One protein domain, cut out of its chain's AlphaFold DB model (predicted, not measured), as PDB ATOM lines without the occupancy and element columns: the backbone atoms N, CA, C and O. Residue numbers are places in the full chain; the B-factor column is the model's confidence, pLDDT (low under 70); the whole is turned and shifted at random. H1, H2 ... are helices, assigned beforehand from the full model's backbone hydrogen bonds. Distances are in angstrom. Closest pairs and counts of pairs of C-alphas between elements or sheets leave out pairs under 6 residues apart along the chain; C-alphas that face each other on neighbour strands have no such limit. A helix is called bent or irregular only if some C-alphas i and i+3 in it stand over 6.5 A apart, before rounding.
ATOM      1  N   GLN A 462      64.836   3.484 -52.757       87.19
ATOM      2  CA  GLN A 462      65.380   4.137 -51.561       87.19
ATOM      3  C   GLN A 462      64.268   4.806 -50.740       87.19
ATOM      4  O   GLN A 462      64.186   4.591 -49.535       87.19
ATOM      5  N   GLU A 463      63.347   5.519 -51.396       87.94
ATOM      6  CA  GLU A 463      62.172   6.101 -50.732       87.94
ATOM      7  C   GLU A 463      61.266   5.024 -50.129       87.94
ATOM      8  O   GLU A 463      60.766   5.189 -49.017       87.94
ATOM      9  N   ILE A 464      61.087   3.901 -50.838       88.69
ATOM     10  CA  ILE A 464      60.316   2.763 -50.329       88.69
ATOM     11  C   ILE A 464      60.940   2.239 -49.036       88.69
ATOM     12  O   ILE A 464      60.237   2.078 -48.044       88.69
ATOM     13  N   ARG A 465      62.248   1.974 -49.027       88.56
ATOM     14  CA  ARG A 465      62.923   1.392 -47.863       88.56
ATOM     15  C   ARG A 465      62.879   2.320 -46.650       88.56
ATOM     16  O   ARG A 465      62.612   1.851 -45.547       88.56
ATOM     17  N   ASP A 466      63.134   3.606 -46.864       91.75
ATOM     18  CA  ASP A 466      63.397   4.527 -45.763       91.75
ATOM     19  C   ASP A 466      62.097   5.138 -45.198       91.75
ATOM     20  O   ASP A 466      62.008   5.354 -43.993       91.75
ATOM     21  N   ARG A 467      61.060   5.365 -46.024       92.31
ATOM     22  CA  ARG A 467      59.843   6.096 -45.601       92.31
ATOM     23  C   ARG A 467      58.588   5.241 -45.446       92.31
ATOM     24  O   ARG A 467      57.745   5.556 -44.611       92.31
ATOM     25  N   VAL A 468      58.436   4.141 -46.188       94.81
ATOM     26  CA  VAL A 468      57.214   3.304 -46.112       94.81
ATOM     27  C   VAL A 468      56.926   2.775 -44.702       94.81
ATOM     28  O   VAL A 468      55.752   2.770 -44.329       94.81
ATOM     29  N   PRO A 469      57.915   2.362 -43.881       94.06
ATOM     30  CA  PRO A 469      57.637   1.934 -42.509       94.06
ATOM     31  C   PRO A 469      57.024   3.045 -41.643       94.06
ATOM     32  O   PRO A 469      56.107   2.782 -40.861       94.06
ATOM     33  N   GLU A 470      57.498   4.283 -41.804       94.19
ATOM     34  CA  GLU A 470      56.994   5.452 -41.075       94.19
ATOM     35  C   GLU A 470      55.586   5.823 -41.540       94.19
ATOM     36  O   GLU A 470      54.678   5.979 -40.722       94.19
ATOM     37  N   GLU A 471      55.379   5.863 -42.855       95.56
ATOM     38  CA  GLU A 471      54.088   6.151 -43.478       95.56
ATOM     39  C   GLU A 471      53.030   5.097 -43.118       95.56
ATOM     40  O   GLU A 471      51.886   5.426 -42.799       95.56
ATOM     41  N   LEU A 472      53.412   3.816 -43.072       94.94
ATOM     42  CA  LEU A 472      52.528   2.732 -42.646       94.94
ATOM     43  C   LEU A 472      52.162   2.853 -41.162       94.94
ATOM     44  O   LEU A 472      51.022   2.575 -40.782       94.94
ATOM     45  N   LYS A 473      53.112   3.260 -40.311       94.44
ATOM     46  CA  LYS A 473      52.864   3.501 -38.884       94.44
ATOM     47  C   LYS A 473      51.912   4.683 -38.687       94.44
ATOM     48  O   LYS A 473      50.973   4.563 -37.901       94.44
ATOM     49  N   ALA A 474      52.105   5.773 -39.430       92.69
ATOM     50  CA  ALA A 474      51.224   6.939 -39.413       92.69
ATOM     51  C   ALA A 474      49.805   6.592 -39.896       92.69
ATOM     52  O   ALA A 474      48.828   6.913 -39.222       92.69
ATOM     53  N   ALA A 475      49.683   5.852 -41.003       94.19
ATOM     54  CA  ALA A 475      48.394   5.403 -41.524       94.19
ATOM     55  C   ALA A 475      47.654   4.486 -40.533       94.19
ATOM     56  O   ALA A 475      46.457   4.651 -40.310       94.19
ATOM     57  N   LYS A 476      48.360   3.555 -39.876       93.50
ATOM     58  CA  LYS A 476      47.766   2.698 -38.833       93.50
ATOM     59  C   LYS A 476      47.285   3.500 -37.625       93.50
ATOM     60  O   LYS A 476      46.230   3.183 -37.088       93.50
ATOM     61  N   ALA A 477      48.029   4.529 -37.215       94.31
ATOM     62  CA  ALA A 477      47.634   5.397 -36.108       94.31
ATOM     63  C   ALA A 477      46.369   6.214 -36.431       94.31
ATOM     64  O   ALA A 477      45.523   6.387 -35.560       94.31
ATOM     65  N   ALA A 478      46.213   6.661 -37.680       93.06
ATOM     66  CA  ALA A 478      45.039   7.411 -38.138       93.06
ATOM     67  C   ALA A 478      43.820   6.527 -38.478       93.06
ATOM     68  O   ALA A 478      42.707   7.035 -38.630       93.06
ATOM     69  N   GLY A 479      43.998   5.207 -38.616       92.94
ATOM     70  CA  GLY A 479      42.961   4.303 -39.124       92.94
ATOM     71  C   GLY A 479      41.681   4.262 -38.284       92.94
ATOM     72  O   GLY A 479      40.595   4.123 -38.840       92.94
ATOM     73  N   SER A 480      41.778   4.442 -36.963       91.06
ATOM     74  CA  SER A 480      40.613   4.443 -36.063       91.06
ATOM     75  C   SER A 480      39.793   5.735 -36.110       91.06
ATOM     76  O   SER A 480      38.615   5.711 -35.766       91.06
ATOM     77  N   SER A 481      40.394   6.849 -36.534       95.19
ATOM     78  CA  SER A 481      39.741   8.162 -36.606       95.19
ATOM     79  C   SER A 481      39.325   8.557 -38.021       95.19
ATOM     80  O   SER A 481      38.676   9.582 -38.188       95.19
ATOM     81  N   THR A 482      39.716   7.788 -39.040       97.44
ATOM     82  CA  THR A 482      39.464   8.142 -40.441       97.44
ATOM     83  C   THR A 482      37.999   7.907 -40.800       97.44
ATOM     84  O   THR A 482      37.503   6.782 -40.752       97.44
ATOM     85  N   THR A 483      37.312   8.972 -41.202       97.81
ATOM     86  CA  THR A 483      35.900   8.952 -41.589       97.81
ATOM     87  C   THR A 483      35.712   9.035 -43.107       97.81
ATOM     88  O   THR A 483      36.629   9.306 -43.881       97.81
ATOM     89  N   ARG A 484      34.472   8.821 -43.556       97.06
ATOM     90  CA  ARG A 484      34.065   8.939 -44.966       97.06
ATOM     91  C   ARG A 484      34.258  10.357 -45.527       97.06
ATOM     92  O   ARG A 484      34.683  10.515 -46.673       97.06
ATOM     93  N   SER A 485      34.002  11.385 -44.714       96.75
ATOM     94  CA  SER A 485      34.261  12.782 -45.084       96.75
ATOM     95  C   SER A 485      35.752  13.063 -45.240       96.75
ATOM     96  O   SER A 485      36.125  13.789 -46.157       96.75
ATOM     97  N   ASP A 486      36.609  12.434 -44.428       97.75
ATOM     98  CA  ASP A 486      38.063  12.604 -44.536       97.75
ATOM     99  C   ASP A 486      38.598  12.010 -45.840       97.75
ATOM    100  O   ASP A 486      39.454  12.609 -46.483       97.75
ATOM    101  N   VAL A 487      38.050  10.872 -46.285       97.81
ATOM    102  CA  VAL A 487      38.373  10.285 -47.598       97.81
ATOM    103  C   VAL A 487      37.973  11.229 -48.734       97.81
ATOM    104  O   VAL A 487      38.744  11.421 -49.673       97.81
ATOM    105  N   THR A 488      36.799  11.855 -48.640       97.44
ATOM    106  CA  THR A 488      36.314  12.812 -49.650       97.44
ATOM    107  C   THR A 488      37.197  14.064 -49.689       97.44
ATOM    108  O   THR A 488      37.610  14.511 -50.761       97.44
ATOM    109  N   ALA A 489      37.561  14.593 -48.516       97.44
ATOM    110  CA  ALA A 489      38.486  15.715 -48.385       97.44
ATOM    111  C   ALA A 489      39.883  15.359 -48.925       97.44
ATOM    112  O   ALA A 489      40.470  16.140 -49.674       97.44
ATOM    113  N   ALA A 490      40.386  14.158 -48.632       97.88
ATOM    114  CA  ALA A 490      41.647  13.658 -49.166       97.88
ATOM    115  C   ALA A 490      41.618  13.569 -50.700       97.88
ATOM    116  O   ALA A 490      42.531  14.071 -51.349       97.88
ATOM    117  N   MET A 491      40.553  13.020 -51.294       98.19
ATOM    118  CA  MET A 491      40.393  12.975 -52.753       98.19
ATOM    119  C   MET A 491      40.410  14.374 -53.378       98.19
ATOM    120  O   MET A 491      41.060  14.569 -54.402       98.19
ATOM    121  N   SER A 492      39.785  15.363 -52.731       97.19
ATOM    122  CA  SER A 492      39.797  16.754 -53.204       97.19
ATOM    123  C   SER A 492      41.178  17.423 -53.143       97.19
ATOM    124  O   SER A 492      41.450  18.328 -53.929       97.19
ATOM    125  N   ALA A 493      42.060  16.961 -52.250       97.38
ATOM    126  CA  ALA A 493      43.424  17.468 -52.101       97.38
ATOM    127  C   ALA A 493      44.429  16.832 -53.083       97.38
ATOM    128  O   ALA A 493      45.545  17.333 -53.220       97.38
ATOM    129  N   LEU A 494      44.056  15.743 -53.767       97.50
ATOM    130  CA  LEU A 494      44.881  15.107 -54.796       97.50
ATOM    131  C   LEU A 494      44.808  15.860 -56.132       97.50
ATOM    132  O   LEU A 494      43.770  16.415 -56.491       97.50
ATOM    133  N   ASN A 495      45.876  15.788 -56.931       96.25
ATOM    134  CA  ASN A 495      45.856  16.229 -58.330       96.25
ATOM    135  C   ASN A 495      44.819  15.411 -59.148       96.25
ATOM    136  O   ASN A 495      44.740  14.194 -58.955       96.25
ATOM    137  N   PRO A 496      44.053  16.013 -60.085       95.88
ATOM    138  CA  PRO A 496      43.139  15.310 -60.996       95.88
ATOM    139  C   PRO A 496      43.667  14.032 -61.673       95.88
ATOM    140  O   PRO A 496      42.884  13.119 -61.956       95.88
ATOM    141  N   ASP A 497      44.968  13.941 -61.968       94.38
ATOM    142  CA  ASP A 497      45.576  12.708 -62.496       94.38
ATOM    143  C   ASP A 497      45.672  11.615 -61.414       94.38
ATOM    144  O   ASP A 497      45.242  10.477 -61.635       94.38
ATOM    145  N   SER A 498      46.147  11.974 -60.215       95.94
ATOM    146  CA  SER A 498      46.186  11.101 -59.033       95.94
ATOM    147  C   SER A 498      44.780  10.626 -58.647       95.94
ATOM    148  O   SER A 498      44.588   9.440 -58.385       95.94
ATOM    149  N   GLN A 499      43.771  11.506 -58.689       97.12
ATOM    150  CA  GLN A 499      42.369  11.171 -58.399       97.12
ATOM    151  C   GLN A 499      41.831  10.065 -59.319       97.12
ATOM    152  O   GLN A 499      41.179   9.125 -58.852       97.12
ATOM    153  N   ARG A 500      42.114  10.154 -60.626       96.00
ATOM    154  CA  ARG A 500      41.712   9.137 -61.611       96.00
ATOM    155  C   ARG A 500      42.434   7.818 -61.374       96.00
ATOM    156  O   ARG A 500      41.801   6.767 -61.381       96.00
ATOM    157  N   ALA A 501      43.738   7.867 -61.117       95.19
ATOM    158  CA  ALA A 501      44.527   6.663 -60.896       95.19
ATOM    159  C   ALA A 501      44.144   5.938 -59.590       95.19
ATOM    160  O   ALA A 501      44.028   4.713 -59.586       95.19
ATOM    161  N   VAL A 502      43.867   6.680 -58.509       96.62
ATOM    162  CA  VAL A 502      43.352   6.129 -57.242       96.62
ATOM    163  C   VAL A 502      41.992   5.470 -57.449       96.62
ATOM    164  O   VAL A 502      41.787   4.362 -56.956       96.62
ATOM    165  N   ARG A 503      41.089   6.093 -58.217       96.50
ATOM    166  CA  ARG A 503      39.782   5.509 -58.551       96.50
ATOM    167  C   ARG A 503      39.928   4.185 -59.302       96.50
ATOM    168  O   ARG A 503      39.411   3.175 -58.838       96.50
ATOM    169  N   THR A 504      40.688   4.162 -60.399       94.88
ATOM    170  CA  THR A 504      40.915   2.937 -61.186       94.88
ATOM    171  C   THR A 504      41.533   1.828 -60.334       94.88
ATOM    172  O   THR A 504      41.142   0.662 -60.431       94.88
ATOM    173  N   LEU A 505      42.486   2.175 -59.462       95.06
ATOM    174  CA  LEU A 505      43.127   1.219 -58.564       95.06
ATOM    175  C   LEU A 505      42.148   0.693 -57.501       95.06
ATOM    176  O   LEU A 505      42.131  -0.509 -57.230       95.06
ATOM    177  N   ALA A 506      41.316   1.568 -56.925       95.56
ATOM    178  CA  ALA A 506      40.289   1.204 -55.955       95.56
ATOM    179  C   ALA A 506      39.220   0.291 -56.574       95.56
ATOM    180  O   ALA A 506      38.855  -0.705 -55.950       95.56
ATOM    181  N   GLU A 507      38.775   0.568 -57.800       93.81
ATOM    182  CA  GLU A 507      37.849  -0.288 -58.554       93.81
ATOM    183  C   GLU A 507      38.484  -1.664 -58.824       93.81
ATOM    184  O   GLU A 507      37.907  -2.699 -58.486       93.81
ATOM    185  N   THR A 508      39.726  -1.686 -59.319       93.88
ATOM    186  CA  THR A 508      40.448  -2.927 -59.661       93.88
ATOM    187  C   THR A 508      40.719  -3.807 -58.437       93.88
ATOM    188  O   THR A 508      40.634  -5.032 -58.517       93.88
ATOM    189  N   LYS A 509      41.049  -3.206 -57.285       94.06
ATOM    190  CA  LYS A 509      41.419  -3.929 -56.055       94.06
ATOM    191  C   LYS A 509      40.314  -3.958 -55.002       94.06
ATOM    192  O   LYS A 509      40.583  -4.305 -53.852       94.06
ATOM    193  N   SER A 510      39.077  -3.602 -55.363       90.69
ATOM    194  CA  SER A 510      37.933  -3.560 -54.435       90.69
ATOM    195  C   SER A 510      38.245  -2.777 -53.150       90.69
ATOM    196  O   SER A 510      37.997  -3.235 -52.037       90.69
ATOM    197  N   GLY A 511      38.893  -1.623 -53.301       88.62
ATOM    198  CA  GLY A 511      39.325  -0.768 -52.204       88.62
ATOM    199  C   GLY A 511      40.565  -1.254 -51.452       88.62
ATOM    200  O   GLY A 511      41.057  -0.500 -50.627       88.62
ATOM    201  N   ARG A 512      41.139  -2.438 -51.709       92.12
ATOM    202  CA  ARG A 512      42.341  -2.951 -51.013       92.12
ATOM    203  C   ARG A 512      43.635  -2.346 -51.571       92.12
ATOM    204  O   ARG A 512      44.459  -3.058 -52.135       92.12
ATOM    205  N   ILE A 513      43.785  -1.029 -51.425       95.56
ATOM    206  CA  ILE A 513      44.900  -0.248 -51.994       95.56
ATOM    207  C   ILE A 513      45.815   0.389 -50.940       95.56
ATOM    208  O   ILE A 513      46.542   1.336 -51.226       95.56
ATOM    209  N   THR A 514      45.754  -0.080 -49.690       95.31
ATOM    210  CA  THR A 514      46.505   0.514 -48.573       95.31
ATOM    211  C   THR A 514      48.004   0.562 -48.851       95.31
ATOM    212  O   THR A 514      48.611   1.609 -48.654       95.31
ATOM    213  N   GLY A 515      48.597  -0.532 -49.341       93.00
ATOM    214  CA  GLY A 515      50.034  -0.583 -49.620       93.00
ATOM    215  C   GLY A 515      50.449   0.465 -50.651       93.00
ATOM    216  O   GLY A 515      51.394   1.213 -50.439       93.00
ATOM    217  N   GLU A 516      49.686   0.589 -51.732       95.81
ATOM    218  CA  GLU A 516      49.946   1.532 -52.816       95.81
ATOM    219  C   GLU A 516      49.803   2.982 -52.365       95.81
ATOM    220  O   GLU A 516      50.608   3.818 -52.765       95.81
ATOM    221  N   MET A 517      48.826   3.287 -51.507       97.06
ATOM    222  CA  MET A 517      48.675   4.633 -50.946       97.06
ATOM    223  C   MET A 517      49.831   4.983 -50.002       97.06
ATOM    224  O   MET A 517      50.348   6.093 -50.077       97.06
ATOM    225  N   VAL A 518      50.315   4.033 -49.191       96.62
ATOM    226  CA  VAL A 518      51.525   4.232 -48.369       96.62
ATOM    227  C   VAL A 518      52.755   4.465 -49.252       96.62
ATOM    228  O   VAL A 518      53.563   5.346 -48.969       96.62
ATOM    229  N   HIS A 519      52.885   3.728 -50.357       94.19
ATOM    230  CA  HIS A 519      53.967   3.942 -51.319       94.19
ATOM    231  C   HIS A 519      53.902   5.326 -51.974       94.19
ATOM    232  O   HIS A 519      54.939   5.967 -52.129       94.19
ATOM    233  N   GLN A 520      52.709   5.817 -52.317       96.12
ATOM    234  CA  GLN A 520      52.564   7.182 -52.823       96.12
ATOM    235  C   GLN A 520      52.898   8.222 -51.754       96.12
ATOM    236  O   GLN A 520      53.651   9.148 -52.038       96.12
ATOM    237  N   ALA A 521      52.444   8.031 -50.512       96.12
ATOM    238  CA  ALA A 521      52.782   8.910 -49.393       96.12
ATOM    239  C   ALA A 521      54.295   8.957 -49.098       96.12
ATOM    240  O   ALA A 521      54.793   9.963 -48.603       96.12
ATOM    241  N   ALA A 522      55.059   7.915 -49.437       95.62
ATOM    242  CA  ALA A 522      56.506   7.875 -49.220       95.62
ATOM    243  C   ALA A 522      57.315   8.751 -50.199       95.62
ATOM    244  O   ALA A 522      58.471   9.074 -49.918       95.62
ATOM    245  N   ARG A 523      56.732   9.176 -51.324       95.88
ATOM    246  CA  ARG A 523      57.439   9.917 -52.381       95.88
ATOM    247  C   ARG A 523      57.971  11.271 -51.915       95.88
ATOM    248  O   ARG A 523      57.292  11.998 -51.189       95.88
ATOM    249  N   SER A 524      59.182  11.639 -52.316       92.94
ATOM    250  CA  SER A 524      59.785  12.924 -51.935       92.94
ATOM    251  C   SER A 524      59.294  14.107 -52.772       92.94
ATOM    252  O   SER A 524      59.330  15.235 -52.289       92.94
ATOM    253  N   ASP A 525      58.784  13.852 -53.977       93.81
ATOM    254  CA  ASP A 525      58.396  14.873 -54.952       93.81
ATOM    255  C   ASP A 525      56.960  15.399 -54.793       93.81
ATOM    256  O   ASP A 525      56.584  16.365 -55.455       93.81
ATOM    257  N   ILE A 526      56.166  14.810 -53.892       94.31
ATOM    258  CA  ILE A 526      54.809  15.274 -53.575       94.31
ATOM    259  C   ILE A 526      54.795  16.225 -52.370       94.31
ATOM    260  O   ILE A 526      55.517  16.039 -51.382       94.31
ATOM    261  N   GLY A 527      53.936  17.245 -52.439       96.19
ATOM    262  CA  GLY A 527      53.737  18.195 -51.345       96.19
ATOM    263  C   GLY A 527      53.058  17.558 -50.127       96.19
ATOM    264  O   GLY A 527      52.355  16.557 -50.242       96.19
ATOM    265  N   GLU A 528      53.217  18.174 -48.953       96.81
ATOM    266  CA  GLU A 528      52.588  17.700 -47.712       96.81
ATOM    267  C   GLU A 528      51.052  17.539 -47.763       96.81
ATOM    268  O   GLU A 528      50.569  16.549 -47.213       96.81
ATOM    269  N   PRO A 529      50.251  18.404 -48.430       97.12
ATOM    270  CA  PRO A 529      48.802  18.179 -48.501       97.12
ATOM    271  C   PRO A 529      48.436  16.913 -49.288       97.12
ATOM    272  O   PRO A 529      47.572  16.150 -48.856       97.12
ATOM    273  N   GLU A 530      49.127  16.642 -50.399       97.31
ATOM    274  CA  GLU A 530      48.927  15.429 -51.205       97.31
ATOM    275  C   GLU A 530      49.435  14.184 -50.460       97.31
ATOM    276  O   GLU A 530      48.771  13.146 -50.432       97.31
ATOM    277  N   ARG A 531      50.569  14.303 -49.759       97.00
ATOM    278  CA  ARG A 531      51.090  13.257 -48.873       97.00
ATOM    279  C   ARG A 531      50.082  12.886 -47.788       97.00
ATOM    280  O   ARG A 531      49.801  11.705 -47.587       97.00
ATOM    281  N   ASN A 532      49.507  13.883 -47.118       97.38
ATOM    282  CA  ASN A 532      48.495  13.664 -46.091       97.38
ATOM    283  C   ASN A 532      47.226  13.025 -46.672       97.38
ATOM    284  O   ASN A 532      46.671  12.112 -46.066       97.38
ATOM    285  N   ALA A 533      46.812  13.421 -47.879       97.94
ATOM    286  CA  ALA A 533      45.705  12.772 -48.574       97.94
ATOM    287  C   ALA A 533      45.971  11.275 -48.813       97.94
ATOM    288  O   ALA A 533      45.114  10.444 -48.507       97.94
ATOM    289  N   PHE A 534      47.170  10.898 -49.267       98.00
ATOM    290  CA  PHE A 534      47.543   9.488 -49.417       98.00
ATOM    291  C   PHE A 534      47.622   8.739 -48.077       98.00
ATOM    292  O   PHE A 534      47.204   7.583 -48.016       98.00
ATOM    293  N   ARG A 535      48.070   9.380 -46.988       97.50
ATOM    294  CA  ARG A 535      48.034   8.793 -45.632       97.50
ATOM    295  C   ARG A 535      46.605   8.506 -45.171       97.50
ATOM    296  O   ARG A 535      46.336   7.404 -44.701       97.50
ATOM    297  N   VAL A 536      45.686   9.458 -45.348       97.88
ATOM    298  CA  VAL A 536      44.257   9.297 -45.015       97.88
ATOM    299  C   VAL A 536      43.635   8.186 -45.861       97.88
ATOM    300  O   VAL A 536      42.960   7.297 -45.340       97.88
ATOM    301  N   LEU A 537      43.933   8.163 -47.164       97.62
ATOM    302  CA  LEU A 537      43.500   7.086 -48.046       97.62
ATOM    303  C   LEU A 537      44.092   5.739 -47.635       97.62
ATOM    304  O   LEU A 537      43.389   4.742 -47.737       97.62
ATOM    305  N   ALA A 538      45.333   5.661 -47.157       97.56
ATOM    306  CA  ALA A 538      45.924   4.426 -46.643       97.56
ATOM    307  C   ALA A 538      45.266   3.967 -45.330       97.56
ATOM    308  O   ALA A 538      45.022   2.770 -45.162       97.56
ATOM    309  N   ALA A 539      44.950   4.912 -44.443       97.75
ATOM    310  CA  ALA A 539      44.360   4.684 -43.127       97.75
ATOM    311  C   ALA A 539      42.909   4.176 -43.187       97.75
ATOM    312  O   ALA A 539      42.514   3.351 -42.363       97.75
ATOM    313  N   ALA A 540      42.125   4.628 -44.171       97.62
ATOM    314  CA  ALA A 540      40.728   4.230 -44.335       97.62
ATOM    315  C   ALA A 540      40.554   2.707 -44.511       97.62
ATOM    316  O   ALA A 540      41.352   2.034 -45.172       97.62
ATOM    317  N   THR A 541      39.461   2.142 -43.991       97.25
ATOM    318  CA  THR A 541      39.086   0.754 -44.310       97.25
ATOM    319  C   THR A 541      38.721   0.627 -45.798       97.25
ATOM    320  O   THR A 541      38.346   1.626 -46.423       97.25
ATOM    321  N   PRO A 542      38.826  -0.566 -46.414       97.12
ATOM    322  CA  PRO A 542      38.446  -0.767 -47.816       97.12
ATOM    323  C   PRO A 542      37.032  -0.270 -48.143       97.12
ATOM    324  O   PRO A 542      36.819   0.335 -49.194       97.12
ATOM    325  N   GLU A 543      36.090  -0.466 -47.222       96.88
ATOM    326  CA  GLU A 543      34.692  -0.065 -47.356       96.88
ATOM    327  C   GLU A 543      34.535   1.457 -47.290       96.88
ATOM    328  O   GLU A 543      33.913   2.034 -48.182       96.88
ATOM    329  N   LEU A 544      35.141   2.112 -46.287       96.94
ATOM    330  CA  LEU A 544      35.111   3.575 -46.142       96.94
ATOM    331  C   LEU A 544      35.792   4.270 -47.317       96.94
ATOM    332  O   LEU A 544      35.297   5.278 -47.812       96.94
ATOM    333  N   ARG A 545      36.910   3.711 -47.785       97.38
ATOM    334  CA  ARG A 545      37.652   4.227 -48.931       97.38
ATOM    335  C   ARG A 545      36.806   4.184 -50.199       97.38
ATOM    336  O   ARG A 545      36.719   5.189 -50.892       97.38
ATOM    337  N   ARG A 546      36.169   3.044 -50.492       97.06
ATOM    338  CA  ARG A 546      35.302   2.912 -51.671       97.06
ATOM    339  C   ARG A 546      34.133   3.889 -51.592       97.06
ATOM    340  O   ARG A 546      33.931   4.667 -52.509       97.06
ATOM    341  N   GLN A 547      33.444   3.903 -50.455       96.56
ATOM    342  CA  GLN A 547      32.316   4.793 -50.210       96.56
ATOM    343  C   GLN A 547      32.680   6.281 -50.330       96.56
ATOM    344  O   GLN A 547      31.944   7.029 -50.957       96.56
ATOM    345  N   GLY A 548      33.808   6.719 -49.764       96.75
ATOM    346  CA  GLY A 548      34.244   8.115 -49.864       96.75
ATOM    347  C   GLY A 548      34.729   8.509 -51.264       96.75
ATOM    348  O   GLY A 548      34.524   9.644 -51.682       96.75
ATOM    349  N   ILE A 549      35.338   7.582 -52.017       97.25
ATOM    350  CA  ILE A 549      35.679   7.812 -53.431       97.25
ATOM    351  C   ILE A 549      34.399   7.936 -54.266       97.25
ATOM    352  O   ILE A 549      34.302   8.847 -55.086       97.25
ATOM    353  N   ASP A 550      33.417   7.063 -54.045       96.31
ATOM    354  CA  ASP A 550      32.134   7.106 -54.750       96.31
ATOM    355  C   ASP A 550      31.386   8.416 -54.456       96.31
ATOM    356  O   ASP A 550      30.920   9.066 -55.387       96.31
ATOM    357  N   ASP A 551      31.347   8.857 -53.194       95.88
ATOM    358  CA  ASP A 551      30.723  10.125 -52.793       95.88
ATOM    359  C   ASP A 551      31.405  11.346 -53.432       95.88
ATOM    360  O   ASP A 551      30.732  12.309 -53.792       95.88
ATOM    361  N   PHE A 552      32.732  11.316 -53.603       96.50
ATOM    362  CA  PHE A 552      33.478  12.390 -54.269       96.50
ATOM    363  C   PHE A 552      33.101  12.534 -55.754       96.50
ATOM    364  O   PHE A 552      33.065  13.647 -56.275       96.50
ATOM    365  N   TYR A 553      32.829  11.417 -56.439       94.88
ATOM    366  CA  TYR A 553      32.443  11.404 -57.856       94.88
ATOM    367  C   TYR A 553      30.934  11.396 -58.091       94.88
ATOM    368  O   TYR A 553      30.507  11.538 -59.242       94.88
ATOM    369  N   ALA A 554      30.131  11.215 -57.043       93.38
ATOM    370  CA  ALA A 554      28.695  11.367 -57.136       93.38
ATOM    371  C   ALA A 554      28.413  12.770 -57.696       93.38
ATOM    372  O   ALA A 554      28.989  13.748 -57.205       93.38
TER     373      ALA A 554
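What this domain is: This is residues 462 to 554 of the 598 residues of an uncharacterized protein of Solirubrobacter pauli (UniProt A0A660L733). H5 lies in the core between H4, with which it forms a helical hairpin, and H2. H1 packs steeply tilted across H4 toward one end of the longest axis and meets the last part of H5, residues 535 to 539, with its own residues 471 to 478; H6 packs on H2 toward the other end, and H3 lies near H2, H4 and H6. The printed part has 93 residues with six named helices, H1 to H6 in chain order, and no named strand; it is all helix. It is compact, with a radius of gyration of the C-alphas of 11.8 A and spans of 37 by 28 by 23 A.

How they stand to each other: Begin with H1, residues 462 to 478, which touches H5, residues 528 to 539, with residues 471 to 478 alone; their closest C-alphas, Ala 475 and Ala 539, are 4.4 A apart. H1 also touches H4, residues 514 to 521, at a steep tilt of 63 degrees, closest at C-alphas 471 and 518, 5.8 A. H2, residues 484 to 493, touches H5 at a shallow tilt of 32 degrees, only just short of steep; C-alphas 490 and 533 come closest, at 4.2 A. H3, residues 496 to 508, is close to H2 but not clearly touching, with C-alphas 491 and 499 closest at 6.2 A. H4 and H5, the hairpin, touch at a shallow tilt of 9 degrees, opposite ways, with C-alphas 514 and 538 closest at 4.4 A. H5 is the hub, touching three helices. H6, residues 542 to 553, touches H2 at a steep tilt of 56 degrees, closest at C-alphas 484 and 548, 5.0 A. Every O i to N i+4 pair is within hydrogen-bond range in H2, H3, H4, H5 and H6, and 11 of 13 in H1.

Where its parts are: Find C-alpha 462 at (65.380, 4.137, -51.561); from there H1 runs 24.6 A, irregular, with C-alphas 466 and 469 7.1 A apart and a kink of 39 degrees near residue 469. H3 is 18.5 A long, H5 16.1 A, and H6 16.9 A, ending at C-alpha 553 at (32.443, 11.404, -57.856).

The domain as a whole: Look to Gln 462 and Ala 554 for the C-alphas farthest apart, 37.8 A. The printed part has no cut; no link is long, and no printed residue is under 70 in pLDDT.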